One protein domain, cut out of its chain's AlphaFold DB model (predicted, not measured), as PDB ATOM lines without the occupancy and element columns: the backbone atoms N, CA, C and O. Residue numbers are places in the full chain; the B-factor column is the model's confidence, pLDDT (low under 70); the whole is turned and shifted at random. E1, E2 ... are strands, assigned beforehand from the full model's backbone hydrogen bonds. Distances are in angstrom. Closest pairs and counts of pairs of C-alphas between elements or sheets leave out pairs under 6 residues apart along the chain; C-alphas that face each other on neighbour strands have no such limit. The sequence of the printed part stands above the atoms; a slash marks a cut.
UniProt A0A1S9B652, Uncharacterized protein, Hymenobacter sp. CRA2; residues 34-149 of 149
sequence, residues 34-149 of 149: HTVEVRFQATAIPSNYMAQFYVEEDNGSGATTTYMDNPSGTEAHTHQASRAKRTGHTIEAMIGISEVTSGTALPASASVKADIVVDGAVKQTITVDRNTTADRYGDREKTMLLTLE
ATOM      1  N   HIS A  34     -32.435   2.637 -19.291       84.00
ATOM      2  CA  HIS A  34     -33.814   2.387 -18.921       84.00
ATOM      3  C   HIS A  34     -34.633   3.647 -19.137       84.00
ATOM      4  O   HIS A  34     -34.183   4.744 -18.807       84.00
ATOM      5  N   THR A  35     -35.859   3.503 -19.619       86.44
ATOM      6  CA  THR A  35     -36.823   4.607 -19.598       86.44
ATOM      7  C   THR A  35     -37.554   4.584 -18.267       86.44
ATOM      8  O   THR A  35     -38.250   3.614 -17.972       86.44
ATOM      9  N   VAL A  36     -37.397   5.642 -17.475       84.19
ATOM     10  CA  VAL A  36     -38.105   5.798 -16.201       84.19
ATOM     11  C   VAL A  36     -39.258   6.776 -16.383       84.19
ATOM     12  O   VAL A  36     -39.150   7.740 -17.134       84.19
ATOM     13  N   GLU A  37     -40.373   6.514 -15.713       86.00
ATOM     14  CA  GLU A  37     -41.508   7.419 -15.592       86.00
ATOM     15  C   GLU A  37     -42.072   7.301 -14.171       86.00
ATOM     16  O   GLU A  37     -42.390   6.201 -13.720       86.00
ATOM     17  N   VAL A  38     -42.215   8.423 -13.463       85.06
ATOM     18  CA  VAL A  38     -42.910   8.461 -12.169       85.06
ATOM     19  C   VAL A  38     -44.285   9.070 -12.374       85.06
ATOM     20  O   VAL A  38     -44.387  10.255 -12.675       85.06
ATOM     21  N   ARG A  39     -45.332   8.257 -12.221       85.75
ATOM     22  CA  ARG A  39     -46.726   8.675 -12.400       85.75
ATOM     23  C   ARG A  39     -47.332   9.015 -11.061       85.75
ATOM     24  O   ARG A  39     -47.269   8.203 -10.141       85.75
ATOM     25  N   PHE A  40     -47.990  10.159 -10.990       84.06
ATOM     26  CA  PHE A  40     -48.725  10.589  -9.814       84.06
ATOM     27  C   PHE A  40     -50.228  10.553 -10.055       84.06
ATOM     28  O   PHE A  40     -50.708  10.577 -11.189       84.06
ATOM     29  N   GLN A  41     -50.981  10.447  -8.968       84.62
ATOM     30  CA  GLN A  41     -52.424  10.599  -8.987       84.62
ATOM     31  C   GLN A  41     -52.890  11.091  -7.621       84.62
ATOM     32  O   GLN A  41     -52.700  10.409  -6.617       84.62
ATOM     33  N   ALA A  42     -53.535  12.253  -7.592       85.12
ATOM     34  CA  ALA A  42     -54.337  12.696  -6.463       85.12
ATOM     35  C   ALA A  42     -55.808  12.350  -6.731       85.12
ATOM     36  O   ALA A  42     -56.263  12.271  -7.872       85.12
ATOM     37  N   THR A  43     -56.568  12.049  -5.686       85.31
ATOM     38  CA  THR A  43     -57.996  11.738  -5.792       85.31
ATOM     39  C   THR A  43     -58.710  12.289  -4.575       85.31
ATOM     40  O   THR A  43     -58.282  12.048  -3.451       85.31
ATOM     41  N   ALA A  44     -59.797  13.023  -4.822       85.94
ATOM     42  CA  ALA A  44     -60.684  13.589  -3.807       85.94
ATOM     43  C   ALA A  44     -59.952  14.355  -2.686       85.94
ATOM     44  O   ALA A  44     -60.324  14.225  -1.519       85.94
ATOM     45  N   ILE A  45     -58.923  15.141  -3.029       86.00
ATOM     46  CA  ILE A  45     -58.207  15.976  -2.060       86.00
ATOM     47  C   ILE A  45     -59.057  17.225  -1.793       86.00
ATOM     48  O   ILE A  45     -59.282  18.028  -2.703       86.00
ATOM     49  N   PRO A  46     -59.607  17.387  -0.580       82.81
ATOM     50  CA  PRO A  46     -60.429  18.547  -0.251       82.81
ATOM     51  C   PRO A  46     -59.559  19.806  -0.091       82.81
ATOM     52  O   PRO A  46     -58.359  19.721   0.151       82.81
ATOM     53  N   SER A  47     -60.171  20.988  -0.166       83.56
ATOM     54  CA  SER A  47     -59.461  22.280  -0.177       83.56
ATOM     55  C   SER A  47     -58.695  22.620   1.107       83.56
ATOM     56  O   SER A  47     -57.875  23.531   1.096       83.56
ATOM     57  N   ASN A  48     -58.984  21.946   2.222       85.19
ATOM     58  CA  ASN A  48     -58.243  22.107   3.475       85.19
ATOM     59  C   ASN A  48     -56.972  21.239   3.540       85.19
ATOM     60  O   ASN A  48     -56.198  21.365   4.488       85.19
ATOM     61  N   TYR A  49     -56.744  20.401   2.527       85.69
ATOM     62  CA  TYR A  49     -55.559  19.573   2.366       85.69
ATOM     63  C   TYR A  49     -54.841  19.874   1.045       85.69
ATOM     64  O   TYR A  49     -55.366  20.534   0.149       85.69
ATOM     65  N   MET A  50     -53.623  19.361   0.945       86.75
ATOM     66  CA  MET A  50     -52.695  19.563  -0.156       86.75
ATOM     67  C   MET A  50     -52.042  18.238  -0.502       86.75
ATOM     68  O   MET A  50     -51.540  17.568   0.398       86.75
ATOM     69  N   ALA A  51     -52.034  17.852  -1.775       86.25
ATOM     70  CA  ALA A  51     -51.197  16.741  -2.204       86.25
ATOM     71  C   ALA A  51     -49.788  17.257  -2.491       86.25
ATOM     72  O   ALA A  51     -49.614  18.336  -3.050       86.25
ATOM     73  N   GLN A  52     -48.789  16.476  -2.110       85.75
ATOM     74  CA  GLN A  52     -47.393  16.774  -2.372       85.75
ATOM     75  C   GLN A  52     -46.777  15.628  -3.156       85.75
ATOM     76  O   GLN A  52     -46.990  14.455  -2.835       85.75
ATOM     77  N   PHE A  53     -45.991  15.978  -4.164       84.50
ATOM     78  CA  PHE A  53     -45.205  15.031  -4.936       84.50
ATOM     79  C   PHE A  53     -43.771  15.492  -4.988       84.50
ATOM     80  O   PHE A  53     -43.507  16.663  -5.246       84.50
ATOM     81  N   TYR A  54     -42.868  14.554  -4.782       84.50
ATOM     82  CA  TYR A  54     -41.445  14.778  -4.838       84.50
ATOM     83  C   TYR A  54     -40.799  13.627  -5.595       84.50
ATOM     84  O   TYR A  54     -41.063  12.457  -5.311       84.50
ATOM     85  N   VAL A  55     -39.956  13.961  -6.565       84.56
ATOM     86  CA  VAL A  55     -39.018  13.008  -7.163       84.56
ATOM     87  C   VAL A  55     -37.632  13.586  -7.016       84.56
ATOM     88  O   VAL A  55     -37.405  14.720  -7.443       84.56
ATOM     89  N   GLU A  56     -36.732  12.796  -6.449       83.19
ATOM     90  CA  GLU A  56     -35.298  13.013  -6.493       83.19
ATOM     91  C   GLU A  56     -34.663  11.951  -7.382       83.19
ATOM     92  O   GLU A  56     -34.825  10.741  -7.210       83.19
ATOM     93  N   GLU A  57     -33.937  12.438  -8.379       76.44
ATOM     94  CA  GLU A  57     -33.166  11.604  -9.283       76.44
ATOM     95  C   GLU A  57     -31.697  12.002  -9.180       76.44
ATOM     96  O   GLU A  57     -31.346  13.132  -9.533       76.44
ATOM     97  N   ASP A  58     -30.827  11.071  -8.779       68.19
ATOM     98  CA  ASP A  58     -29.392  11.245  -8.995       68.19
ATOM     99  C   ASP A  58     -29.096  11.027 -10.486       68.19
ATOM    100  O   ASP A  58     -29.292   9.944 -11.052       68.19
ATOM    101  N   ASN A  59     -28.620  12.075 -11.156       62.09
ATOM    102  CA  ASN A  59     -28.262  12.030 -12.571       62.09
ATOM    103  C   ASN A  59     -26.909  11.348 -12.852       62.09
ATOM    104  O   ASN A  59     -26.386  11.459 -13.961       62.09
ATOM    105  N   GLY A  60     -26.332  10.619 -11.889       54.19
ATOM    106  CA  GLY A  60     -25.063   9.892 -12.050       54.19
ATOM    107  C   GLY A  60     -23.836  10.805 -12.034       54.19
ATOM    108  O   GLY A  60     -22.709  10.345 -12.202       54.19
ATOM    109  N   SER A  61     -24.058  12.102 -11.823       54.84
ATOM    110  CA  SER A  61     -23.049  13.120 -11.536       54.84
ATOM    111  C   SER A  61     -23.123  13.607 -10.082       54.84
ATOM    112  O   SER A  61     -22.492  14.613  -9.763       54.84
ATOM    113  N   GLY A  62     -23.936  12.964  -9.230       53.78
ATOM    114  CA  GLY A  62     -24.267  13.447  -7.886       53.78
ATOM    115  C   GLY A  62     -25.176  14.680  -7.892       53.78
ATOM    116  O   GLY A  62     -25.211  15.419  -6.913       53.78
ATOM    117  N   ALA A  63     -25.854  14.957  -9.014       50.81
ATOM    118  CA  ALA A  63     -26.746  16.102  -9.159       50.81
ATOM    119  C   ALA A  63     -28.205  15.645  -9.094       50.81
ATOM    120  O   ALA A  63     -28.655  14.897  -9.966       50.81
ATOM    121  N   THR A  64     -28.922  16.160  -8.100       58.00
ATOM    122  CA  THR A  64     -30.346  15.916  -7.862       58.00
ATOM    123  C   THR A  64     -31.211  16.804  -8.749       58.00
ATOM    124  O   THR A  64     -31.031  18.022  -8.797       58.00
ATOM    125  N   THR A  65     -32.180  16.213  -9.450       62.12
ATOM    126  CA  THR A  65     -33.318  16.966 -10.003       62.12
ATOM    127  C   THR A  65     -34.524  16.765  -9.105       62.12
ATOM    128  O   THR A  65     -34.904  15.625  -8.865       62.12
ATOM    129  N   THR A  66     -35.108  17.868  -8.637       64.75
ATOM    130  CA  THR A  66     -36.314  17.868  -7.805       64.75
ATOM    131  C   THR A  66     -37.509  18.329  -8.622       64.75
ATOM    132  O   THR A  66     -37.497  19.427  -9.184       64.75
ATOM    133  N   TYR A  67     -38.559  17.515  -8.645       65.75
ATOM    134  CA  TYR A  67     -39.877  17.927  -9.117       65.75
ATOM    135  C   TYR A  67     -40.826  18.063  -7.933       65.75
ATOM    136  O   TYR A  67     -40.916  17.140  -7.130       65.75
ATOM    137  N   MET A  68     -41.522  19.196  -7.843       63.84
ATOM    138  CA  MET A  68     -42.565  19.431  -6.851       63.84
ATOM    139  C   MET A  68     -43.834  19.893  -7.554       63.84
ATOM    140  O   MET A  68     -43.805  20.875  -8.297       63.84
ATOM    141  N   ASP A  69     -44.934  19.189  -7.309       67.62
ATOM    142  CA  ASP A  69     -46.265  19.570  -7.776       67.62
ATOM    143  C   ASP A  69     -47.263  19.495  -6.622       67.62
ATOM    144  O   ASP A  69     -47.104  18.698  -5.692       67.62
ATOM    145  N   ASN A  70     -48.262  20.367  -6.684       66.12
ATOM    146  CA  ASN A  70     -49.269  20.543  -5.657       66.12
ATOM    147  C   ASN A  70     -50.645  20.734  -6.302       66.12
ATOM    148  O   ASN A  70     -51.075  21.872  -6.534       66.12
ATOM    149  N   PRO A  71     -51.354  19.640  -6.599       64.19
ATOM    150  CA  PRO A  71     -52.685  19.760  -7.136       64.19
ATOM    151  C   PRO A  71     -53.693  20.065  -6.033       64.19
ATOM    152  O   PRO A  71     -53.796  19.364  -5.023       64.19
ATOM    153  N   SER A  72     -54.490  21.105  -6.255       55.62
ATOM    154  CA  SER A  72     -55.661  21.399  -5.434       55.62
ATOM    155  C   SER A  72     -56.901  20.717  -6.015       55.62
ATOM    156  O   SER A  72     -57.189  20.880  -7.197       55.62
ATOM    157  N   GLY A  73     -57.694  20.035  -5.184       54.41
ATOM    158  CA  GLY A  73     -59.015  19.527  -5.566       54.41
ATOM    159  C   GLY A  73     -59.064  18.060  -6.017       54.41
ATOM    160  O   GLY A  73     -58.283  17.210  -5.593       54.41
ATOM    161  N   THR A  74     -60.064  17.730  -6.841       53.03
ATOM    162  CA  THR A  74     -60.306  16.362  -7.349       53.03
ATOM    163  C   THR A  74     -59.715  16.223  -8.749       53.03
ATOM    164  O   THR A  74     -60.444  16.044  -9.718       53.03
ATOM    165  N   GLU A  75     -58.399  16.362  -8.871       57.69
ATOM    166  CA  GLU A  75     -57.714  16.332 -10.165       57.69
ATOM    167  C   GLU A  75     -56.638  15.237 -10.178       57.69
ATOM    168  O   GLU A  75     -55.912  15.034  -9.203       57.69
ATOM    169  N   ALA A  76     -56.568  14.484 -11.278       54.94
ATOM    170  CA  ALA A  76     -55.537  13.478 -11.506       54.94
ATOM    171  C   ALA A  76     -54.377  14.125 -12.276       54.94
ATOM    172  O   ALA A  76     -54.558  14.554 -13.413       54.94
ATOM    173  N   HIS A  77     -53.193  14.182 -11.664       59.91
ATOM    174  CA  HIS A  77     -52.006  14.823 -12.235       59.91
ATOM    175  C   HIS A  77     -50.965  13.779 -12.596       59.91
ATOM    176  O   HIS A  77     -50.353  13.194 -11.712       59.91
ATOM    177  N   THR A  78     -50.731  13.556 -13.886       56.41
ATOM    178  CA  THR A  78     -49.632  12.702 -14.339       56.41
ATOM    179  C   THR A  78     -48.394  13.558 -14.573       56.41
ATOM    180  O   THR A  78     -48.315  14.287 -15.559       56.41
ATOM    181  N   HIS A  79     -47.407  13.451 -13.685       59.47
ATOM    182  CA  HIS A  79     -46.044  13.824 -14.044       59.47
ATOM    183  C   HIS A  79     -45.453  12.734 -14.938       59.47
ATOM    184  O   HIS A  79     -45.705  11.551 -14.728       59.47
ATOM    185  N   GLN A  80     -44.679  13.131 -15.943       58.75
ATOM    186  CA  GLN A  80     -43.936  12.205 -16.788       58.75
ATOM    187  C   GLN A  80     -42.460  12.597 -16.742       58.75
ATOM    188  O   GLN A  80     -41.987  13.397 -17.549       58.75
ATOM    189  N   ALA A  81     -41.716  12.023 -15.799       56.91
ATOM    190  CA  ALA A  81     -40.261  12.158 -15.733       56.91
ATOM    191  C   ALA A  81     -39.581  11.282 -16.806       56.91
ATOM    192  O   ALA A  81     -38.805  10.397 -16.490       56.91
ATOM    193  N   SER A  82     -39.899  11.471 -18.093       55.69
ATOM    194  CA  SER A  82     -39.354  10.643 -19.180       55.69
ATOM    195  C   SER A  82     -37.902  11.025 -19.485       55.69
ATOM    196  O   SER A  82     -37.635  11.809 -20.401       55.69
ATOM    197  N   ARG A  83     -36.938  10.468 -18.747       64.75
ATOM    198  CA  ARG A  83     -35.515  10.518 -19.121       64.75
ATOM    199  C   ARG A  83     -34.899   9.124 -19.063       64.75
ATOM    200  O   ARG A  83     -35.200   8.343 -18.168       64.75
ATOM    201  N   ALA A  84     -34.031   8.824 -20.030       70.94
ATOM    202  CA  ALA A  84     -33.237   7.602 -20.022       70.94
ATOM    203  C   ALA A  84     -32.242   7.632 -18.846       70.94
ATOM    204  O   ALA A  84     -31.546   8.633 -18.652       70.94
ATOM    205  N   LYS A  85     -32.184   6.558 -18.055       76.62
ATOM    206  CA  LYS A  85     -31.333   6.400 -16.862       76.62
ATOM    207  C   LYS A  85     -30.514   5.118 -16.970       76.62
ATOM    208  O   LYS A  85     -30.984   4.152 -17.554       76.62
ATOM    209  N   ARG A  86     -29.298   5.079 -16.426       82.81
ATOM    210  CA  ARG A  86     -28.451   3.874 -16.512       82.81
ATOM    211  C   ARG A  86     -28.772   2.878 -15.390       82.81
ATOM    212  O   ARG A  86     -29.281   3.275 -14.342       82.81
ATOM    213  N   THR A  87     -28.425   1.606 -15.572       85.25
ATOM    214  CA  THR A  87     -28.350   0.631 -14.465       85.25
ATOM    215  C   THR A  87     -27.522   1.199 -13.305       85.25
ATOM    216  O   THR A  87     -26.511   1.871 -13.522       85.25
ATOM    217  N   GLY A  88     -27.953   0.937 -12.070       80.88
ATOM    218  CA  GLY A  88     -27.319   1.415 -10.840       80.88
ATOM    219  C   GLY A  88     -27.775   2.799 -10.371       80.88
ATOM    220  O   GLY A  88     -27.445   3.181  -9.252       80.88
ATOM    221  N   HIS A  89     -28.552   3.542 -11.168       82.19
ATOM    222  CA  HIS A  89     -29.181   4.774 -10.687       82.19
ATOM    223  C   HIS A  89     -30.309   4.459  -9.704       82.19
ATOM    224  O   HIS A  89     -31.092   3.535  -9.930       82.19
ATOM    225  N   THR A  90     -30.416   5.274  -8.655       85.50
ATOM    226  CA  THR A  90     -31.521   5.226  -7.697       85.50
ATOM    227  C   THR A  90     -32.491   6.368  -7.968       85.50
ATOM    228  O   THR A  90     -32.085   7.513  -8.160       85.50
ATOM    229  N   ILE A  91     -33.775   6.030  -7.992       86.19
ATOM    230  CA  ILE A  91     -34.897   6.959  -8.066       86.19
ATOM    231  C   ILE A  91     -35.560   6.980  -6.696       86.19
ATOM    232  O   ILE A  91     -35.953   5.924  -6.193       86.19
ATOM    233  N   GLU A  92     -35.695   8.165  -6.117       88.50
ATOM    234  CA  GLU A  92     -36.456   8.392  -4.896       88.50
ATOM    235  C   GLU A  92     -37.741   9.139  -5.244       88.50
ATOM    236  O   GLU A  92     -37.722  10.175  -5.905       88.50
ATOM    237  N   ALA A  93     -38.876   8.599  -4.816       88.38
ATOM    238  CA  ALA A  93     -40.164   9.249  -4.971       88.38
ATOM    239  C   ALA A  93     -40.857   9.318  -3.615       88.38
ATOM    240  O   ALA A  93     -41.037   8.301  -2.946       88.38
ATOM    241  N   MET A  94     -41.279  10.516  -3.236       90.75
ATOM    242  CA  MET A  94     -42.053  10.768  -2.033       90.75
ATOM    243  C   MET A  94     -43.388  11.390  -2.417       90.75
ATOM    244  O   MET A  94     -43.480  12.231  -3.311       90.75
ATOM    245  N   ILE A  95     -44.441  10.945  -1.745       91.38
ATOM    246  CA  ILE A  95     -45.770  11.533  -1.864       91.38
ATOM    247  C   ILE A  95     -46.312  11.874  -0.489       91.38
ATOM    248  O   ILE A  95     -46.024  11.173   0.483       91.38
ATOM    249  N   GLY A  96     -47.144  12.907  -0.435       92.56
ATOM    250  CA  GLY A  96     -47.717  13.396   0.806       92.56
ATOM    251  C   GLY A  96     -49.139  13.923   0.670       92.56
ATOM    252  O   GLY A  96     -49.579  14.317  -0.410       92.56
ATOM    253  N   ILE A  97     -49.852  13.928   1.795       91.12
ATOM    254  CA  ILE A  97     -51.064  14.717   2.016       91.12
ATOM    255  C   ILE A  97     -50.827  15.579   3.253       91.12
ATOM    256  O   ILE A  97     -50.725  15.042   4.359       91.12
ATOM    257  N   SER A  98     -50.805  16.893   3.061       89.69
ATOM    258  CA  SER A  98     -50.606  17.876   4.124       89.69
ATOM    259  C   SER A  98     -51.873  18.636   4.449       89.69
ATOM    260  O   SER A  98     -52.641  18.990   3.553       89.69
ATOM    261  N   GLU A  99     -52.095  18.910   5.729       88.12
ATOM    262  CA  GLU A  99     -53.196  19.761   6.176       88.12
ATOM    263  C   GLU A  99     -52.780  21.237   6.061       88.12
ATOM    264  O   GLU A  99     -51.839  21.685   6.708       88.12
ATOM    265  N   VAL A 100     -53.462  22.009   5.210       85.12
ATOM    266  CA  VAL A 100     -53.126  23.431   4.956       85.12
ATOM    267  C   VAL A 100     -53.852  24.346   5.923       85.12
ATOM    268  O   VAL A 100     -53.348  25.385   6.343       85.12
ATOM    269  N   THR A 101     -55.082  23.973   6.249       84.12
ATOM    270  CA  THR A 101     -55.912  24.687   7.209       84.12
ATOM    271  C   THR A 101     -56.587  23.662   8.091       84.12
ATOM    272  O   THR A 101     -57.105  22.663   7.593       84.12
ATOM    273  N   SER A 102     -56.589  23.931   9.398       78.38
ATOM    274  CA  SER A 102     -57.271  23.081  10.369       78.38
ATOM    275  C   SER A 102     -58.725  22.895   9.942       78.38
ATOM    276  O   SER A 102     -59.451  23.888   9.805       78.38
ATOM    277  N   GLY A 103     -59.157  21.658   9.724       72.00
ATOM    278  CA  GLY A 103     -60.476  21.418   9.149       72.00
ATOM    279  C   GLY A 103     -61.068  20.056   9.474       72.00
ATOM    280  O   GLY A 103     -60.778  19.435  10.495       72.00
ATOM    281  N   THR A 104     -61.978  19.606   8.615       78.50
ATOM    282  CA  THR A 104     -62.575  18.274   8.727       78.50
ATOM    283  C   THR A 104     -61.529  17.206   8.449       78.50
ATOM    284  O   THR A 104     -60.687  17.399   7.576       78.50
ATOM    285  N   ALA A 105     -61.641  16.060   9.122       87.38
ATOM    286  CA  ALA A 105     -60.780  14.909   8.876       87.38
ATOM    287  C   ALA A 105     -60.711  14.536   7.384       87.38
ATOM    288  O   ALA A 105     -61.711  14.623   6.664       87.38
ATOM    289  N   LEU A 106     -59.539  14.062   6.953       88.06
ATOM    290  CA  LEU A 106     -59.295  13.602   5.590       88.06
ATOM    291  C   LEU A 106     -60.343  12.541   5.165       88.06
ATOM    292  O   LEU A 106     -60.489  11.517   5.848       88.06
ATOM    293  N   PRO A 107     -61.088  12.754   4.059       88.88
ATOM    294  CA  PRO A 107     -62.116  11.822   3.597       88.88
ATOM    295  C   PRO A 107     -61.581  10.418   3.293       88.88
ATOM    296  O   PRO A 107     -60.425  10.236   2.926       88.88
ATOM    297  N   ALA A 108     -62.447   9.400   3.367       90.88
ATOM    298  CA  ALA A 108     -62.056   8.018   3.060       90.88
ATOM    299  C   ALA A 108     -61.660   7.763   1.609       90.88
ATOM    300  O   ALA A 108     -60.871   6.864   1.348       90.88
ATOM    301  N   SER A 109     -62.202   8.552   0.689       88.69
ATOM    302  CA  SER A 109     -61.860   8.505  -0.727       88.69
ATOM    303  C   SER A 109     -60.605   9.306  -1.071       88.69
ATOM    304  O   SER A 109     -60.178   9.257  -2.221       88.69
ATOM    305  N   ALA A 110     -60.064  10.089  -0.131       89.06
ATOM    306  CA  ALA A 110     -58.915  10.938  -0.393       89.06
ATOM    307  C   ALA A 110     -57.638  10.098  -0.400       89.06
ATOM    308  O   ALA A 110     -57.311   9.429   0.586       89.06
ATOM    309  N   SER A 111     -56.919  10.143  -1.515       91.31
ATOM    310  CA  SER A 111     -55.672   9.408  -1.670       91.31
ATOM    311  C   SER A 111     -54.729  10.092  -2.639       91.31
ATOM    312  O   SER A 111     -55.154  10.700  -3.623       91.31
ATOM    313  N   VAL A 112     -53.445   9.890  -2.394       90.50
ATOM    314  CA  VAL A 112     -52.358  10.211  -3.300       90.50
ATOM    315  C   VAL A 112     -51.620   8.915  -3.610       90.50
ATOM    316  O   VAL A 112     -51.336   8.125  -2.711       90.50
ATOM    317  N   LYS A 113     -51.331   8.667  -4.884       90.56
ATOM    318  CA  LYS A 113     -50.640   7.473  -5.370       90.56
ATOM    319  C   LYS A 113     -49.461   7.877  -6.246       90.56
ATOM    320  O   LYS A 113     -49.565   8.831  -7.016       90.56
ATOM    321  N   ALA A 114     -48.375   7.119  -6.145       89.56
ATOM    322  CA  ALA A 114     -47.260   7.180  -7.077       89.56
ATOM    323  C   ALA A 114     -46.902   5.787  -7.589       89.56
ATOM    324  O   ALA A 114     -46.858   4.841  -6.800       89.56
ATOM    325  N   ASP A 115     -46.600   5.694  -8.881       91.50
ATOM    326  CA  ASP A 115     -46.048   4.507  -9.532       91.50
ATOM    327  C   ASP A 115     -44.690   4.851 -10.153       91.50
ATOM    328  O   ASP A 115     -44.591   5.820 -10.906       91.50
ATOM    329  N   ILE A 116     -43.660   4.036  -9.902       89.94
ATOM    330  CA  ILE A 116     -42.416   4.075 -10.684       89.94
ATOM    331  C   ILE A 116     -42.522   3.033 -11.792       89.94
ATOM    332  O   ILE A 116     -42.633   1.830 -11.533       89.94
ATOM    333  N   VAL A 117     -42.473   3.503 -13.031       90.88
ATOM    334  CA  VAL A 117     -42.517   2.698 -14.245       90.88
ATOM    335  C   VAL A 117     -41.127   2.671 -14.858       90.88
ATOM    336  O   VAL A 117     -40.528   3.715 -15.100       90.88
ATOM    337  N   VAL A 118     -40.618   1.471 -15.118       90.12
ATOM    338  CA  VAL A 118     -39.325   1.252 -15.774       90.12
ATOM    339  C   VAL A 118     -39.560   0.393 -17.003       90.12
ATOM    340  O   VAL A 118     -40.144  -0.688 -16.902       90.12
ATOM    341  N   ASP A 119     -39.141   0.895 -18.163       90.00
ATOM    342  CA  ASP A 119     -39.291   0.239 -19.468       90.00
ATOM    343  C   ASP A 119     -40.742  -0.186 -19.758       90.00
ATOM    344  O   ASP A 119     -41.019  -1.253 -20.304       90.00
ATOM    345  N   GLY A 120     -41.694   0.655 -19.344       89.25
ATOM    346  CA  GLY A 120     -43.129   0.435 -19.537       89.25
ATOM    347  C   GLY A 120     -43.807  -0.458 -18.491       89.25
ATOM    348  O   GLY A 120     -45.025  -0.616 -18.549       89.25
ATOM    349  N   ALA A 121     -43.074  -1.003 -17.514       92.44
ATOM    350  CA  ALA A 121     -43.632  -1.831 -16.444       92.44
ATOM    351  C   ALA A 121     -43.608  -1.115 -15.086       92.44
ATOM    352  O   ALA A 121     -42.574  -0.588 -14.680       92.44
ATOM    353  N   VAL A 122     -44.726  -1.144 -14.348       93.75
ATOM    354  CA  VAL A 122     -44.771  -0.671 -12.953       93.75
ATOM    355  C   VAL A 122     -43.878  -1.573 -12.104       93.75
ATOM    356  O   VAL A 122     -44.098  -2.783 -12.035       93.75
ATOM    357  N   LYS A 123     -42.860  -0.990 -11.476       94.25
ATOM    358  CA  LYS A 123     -41.924  -1.689 -10.587       94.25
ATOM    359  C   LYS A 123     -42.282  -1.508  -9.123       94.25
ATOM    360  O   LYS A 123     -42.154  -2.451  -8.351       94.25
ATOM    361  N   GLN A 124     -42.727  -0.311  -8.754       94.38
ATOM    362  CA  GLN A 124     -43.144   0.011  -7.395       94.38
ATOM    363  C   GLN A 124     -44.349   0.943  -7.404       94.38
ATOM    364  O   GLN A 124     -44.519   1.746  -8.322       94.38
ATOM    365  N   THR A 125     -45.145   0.833  -6.344       94.62
ATOM    366  CA  THR A 125     -46.311   1.667  -6.077       94.62
ATOM    367  C   THR A 125     -46.336   2.022  -4.599       94.62
ATOM    368  O   THR A 125     -46.213   1.139  -3.747       94.62
ATOM    369  N   ILE A 126     -46.587   3.291  -4.288       95.31
ATOM    370  CA  ILE A 126     -46.942   3.738  -2.938       95.31
ATOM    371  C   ILE A 126     -48.252   4.513  -2.962       95.31
ATOM    372  O   ILE A 126     -48.655   5.098  -3.967       95.31
ATOM    373  N   THR A 127     -48.948   4.493  -1.830       95.06
ATOM    374  CA  THR A 127     -50.209   5.208  -1.646       95.06
ATOM    375  C   THR A 127     -50.261   5.796  -0.249       95.06
ATOM    376  O   THR A 127     -49.988   5.094   0.733       95.06
ATOM    377  N   VAL A 128     -50.618   7.072  -0.189       95.06
ATOM    378  CA  VAL A 128     -50.948   7.822   1.017       95.06
ATOM    379  C   VAL A 128     -52.447   8.084   1.002       95.06
ATOM    380  O   VAL A 128     -53.006   8.519   0.001       95.06
ATOM    381  N   ASP A 129     -53.110   7.794   2.109       94.06
ATOM    382  CA  ASP A 129     -54.558   7.908   2.280       94.06
ATOM    383  C   ASP A 129     -54.887   8.247   3.742       94.06
ATOM    384  O   ASP A 129     -53.991   8.423   4.571       94.06
ATOM    385  N   ARG A 130     -56.174   8.280   4.107       92.44
ATOM    386  CA  ARG A 130     -56.598   8.514   5.503       92.44
ATOM    387  C   ARG A 130     -56.036   7.532   6.532       92.44
ATOM    388  O   ARG A 130     -56.040   7.859   7.716       92.44
ATOM    389  N   ASN A 131     -55.637   6.331   6.112       94.81
ATOM    390  CA  ASN A 131     -55.156   5.274   7.002       94.81
ATOM    391  C   ASN A 131     -53.640   5.338   7.184       94.81
ATOM    392  O   ASN A 131     -53.092   4.682   8.067       94.81
ATOM    393  N   THR A 132     -52.961   6.128   6.355       96.25
ATOM    394  CA  THR A 132     -51.554   6.445   6.544       96.25
ATOM    395  C   THR A 132     -51.414   7.297   7.802       96.25
ATOM    396  O   THR A 132     -52.127   8.289   7.975       96.25
ATOM    397  N   THR A 133     -50.525   6.871   8.702       94.56
ATOM    398  CA  THR A 133     -50.264   7.558   9.969       94.56
ATOM    399  C   THR A 133     -49.873   9.002   9.695       94.56
ATOM    400  O   THR A 133     -48.937   9.251   8.939       94.56
ATOM    401  N   ALA A 134     -50.602   9.931  10.309       92.31
ATOM    402  CA  ALA A 134     -50.236  11.334  10.290       92.31
ATOM    403  C   ALA A 134     -49.160  11.606  11.341       92.31
ATOM    404  O   ALA A 134     -49.166  11.005  12.420       92.31
ATOM    405  N   ASP A 135     -48.258  12.522  11.029       91.50
ATOM    406  CA  ASP A 135     -47.308  13.052  11.986       91.50
ATOM    407  C   ASP A 135     -47.981  14.056  12.950       91.50
ATOM    408  O   ASP A 135     -49.207  14.203  13.001       91.50
ATOM    409  N   ARG A 136     -47.177  14.762  13.752       88.88
ATOM    410  CA  ARG A 136     -47.693  15.745  14.721       88.88
ATOM    411  C   ARG A 136     -48.296  17.006  14.084       88.88
ATOM    412  O   ARG A 136     -48.941  17.767  14.799       88.88
ATOM    413  N   TYR A 137     -48.040  17.247  12.801       87.00
ATOM    414  CA  TYR A 137     -48.540  18.384  12.030       87.00
ATOM    415  C   TYR A 137     -49.759  18.019  11.175       87.00
ATOM    416  O   TYR A 137     -50.386  18.906  10.604       87.00
ATOM    417  N   GLY A 138     -50.145  16.740  11.153       87.00
ATOM    418  CA  GLY A 138     -51.247  16.248  10.332       87.00
ATOM    419  C   GLY A 138     -50.804  15.787   8.943       87.00
ATOM    420  O   GLY A 138     -51.659  15.360   8.158       87.00
ATOM    421  N   ASP A 139     -49.499  15.811   8.668       90.88
ATOM    422  CA  ASP A 139     -48.903  15.405   7.403       90.88
ATOM    423  C   ASP A 139     -48.819  13.882   7.327       90.88
ATOM    424  O   ASP A 139     -48.463  13.195   8.286       90.88
ATOM    425  N   ARG A 140     -49.189  13.330   6.173       94.62
ATOM    426  CA  ARG A 140     -49.111  11.895   5.882       94.62
ATOM    427  C   ARG A 140     -48.208  11.725   4.689       94.62
ATOM    428  O   ARG A 140     -48.540  12.232   3.626       94.62
ATOM    429  N   GLU A 141     -47.122  10.984   4.834       94.94
ATOM    430  CA  GLU A 141     -46.122  10.853   3.775       94.94
ATOM    431  C   GLU A 141     -45.650   9.410   3.626       94.94
ATOM    432  O   GLU A 141     -45.675   8.614   4.570       94.94
ATOM    433  N   LYS A 142     -45.218   9.067   2.412       95.69
ATOM    434  CA  LYS A 142     -44.471   7.843   2.126       95.69
ATOM    435  C   LYS A 142     -43.399   8.122   1.091       95.69
ATOM    436  O   LYS A 142     -43.648   8.829   0.120       95.69
ATOM    437  N   THR A 143     -42.274   7.443   1.262       93.25
ATOM    438  CA  THR A 143     -41.149   7.449   0.328       93.25
ATOM    439  C   THR A 143     -40.923   6.045  -0.213       93.25
ATOM    440  O   THR A 143     -41.090   5.056   0.504       93.25
ATOM    441  N   MET A 144     -40.532   5.955  -1.480       91.94
ATOM    442  CA  MET A 144     -40.026   4.743  -2.108       91.94
ATOM    443  C   MET A 144     -38.705   5.013  -2.811       91.94
ATOM    444  O   MET A 144     -38.496   6.089  -3.367       91.94
ATOM    445  N   LEU A 145     -37.841   4.001  -2.807       91.06
ATOM    446  CA  LEU A 145     -36.542   4.012  -3.465       91.06
ATOM    447  C   LEU A 145     -36.474   2.830  -4.434       91.06
ATOM    448  O   LEU A 145     -36.762   1.690  -4.056       91.06
ATOM    449  N   LEU A 146     -36.078   3.092  -5.678       90.62
ATOM    450  CA  LEU A 146     -35.851   2.068  -6.695       90.62
ATOM    451  C   LEU A 146     -34.471   2.244  -7.322       90.62
ATOM    452  O   LEU A 146     -34.223   3.238  -7.998       90.62
ATOM    453  N   THR A 147     -33.608   1.243  -7.162       89.44
ATOM    454  CA  THR A 147     -32.350   1.140  -7.911       89.44
ATOM    455  C   THR A 147     -32.578   0.338  -9.194       89.44
ATOM    456  O   THR A 147     -33.206  -0.720  -9.160       89.44
ATOM    457  N   LEU A 148     -32.104   0.854 -10.329       86.94
ATOM    458  CA  LEU A 148     -32.279   0.233 -11.645       86.94
ATOM    459  C   LEU A 148     -31.315  -0.944 -11.854       86.94
ATOM    460  O   LEU A 148     -30.121  -0.814 -11.579       86.94
ATOM    461  N   GLU A 149     -31.831  -2.052 -12.399       83.94
ATOM    462  CA  GLU A 149     -31.105  -3.307 -12.689       83.94
ATOM    463  C   GLU A 149     -30.936  -3.577 -14.199       83.94
ATOM    464  O   GLU A 149     -31.937  -3.715 -14.950       83.94
TER     465      GLU A 149
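Overview. This is residues 34 to 149 of the 149 residues of an uncharacterized protein of Hymenobacter sp. CRA2 (UniProt A0A1S9B652). Two antiparallel sheets of four strands lie face to face as an elongated sandwich, with strands running lengthwise and those of one sheet at 12 degrees to those of the other. One layer is E4 - E1 - E6 - E7 and the other E3 - E2 - E5 - E8; edge strands E7 and E8 come close, while on the other side the loop of residues 70 to 82 leads from edge strand E3 to the short edge strand E4. The printed part has 116 residues, with eight named strands, E1 to E8 in order, and no named helix; its class is all strand. It is compact, with a radius of gyration of the C-alphas of 14.6 A, and spans 45 by 25 by 20 A.

Arrangement. E1, residues 34 to 43, belongs to the first sheet, and a tight link leads to E2, residues 49 to 58, in the second. The closest C-alphas of E1 and E2 are those of Ala 42 and Ala 51, 6.7 A apart. E2 forms a hairpin with E3, residues 64 to 69, where N 65 and O 57 are 3.2 A apart. E4, residues 83 to 86, is antiparallel to E1, with N 85 and O 34 at 2.8 A. E5, residues 90 to 99, is antiparallel to E2, with N 94 and O 54 at 2.8 A. E6, residues 111 to 118, is antiparallel to E1, with N 39 and O 115 at 2.9 A. The pairing of E1 is staggered: residues 34 to 36 pair with E4 and 36 to 43 with E6. E6 forms a hairpin with E7, residues 121 to 129, where N 112 and O 128 are 2.8 A apart; E7 bends by 54 degrees at residue 124. E8, residues 140 to 147, is antiparallel to E5, with N 93 and O 144 at 2.9 A. Between the sheets, the closest C-alphas of E7 and E8 are those of Val 128 and Glu 141, 6.3 A apart. E3 and E4 are apart.

Along the chain. E1 begins at C-alpha 34, (-33.814, 2.387, -18.921), and is 29.1 A long from first to last C-alpha. E2 measures 29.7 A, E3 16.3 A, E4 10.0 A, and E5 29.6 A from C-alpha 90 at (-31.521, 5.226, -7.697). E6 measures 23.1 A, E7 23.8 A and E8 24.2 A, ending at C-alpha 147, (-32.350, 1.140, -7.911).

Size, cuts and confidence. The C-alphas farthest apart are those of Thr 87 and Gly 103, at 45.0 A. The printed part has no cut. The links E3 to E4 and E5 to E6 are long. The mean pLDDT of the printed part is 81.5; residues 58 to 83 are under 70.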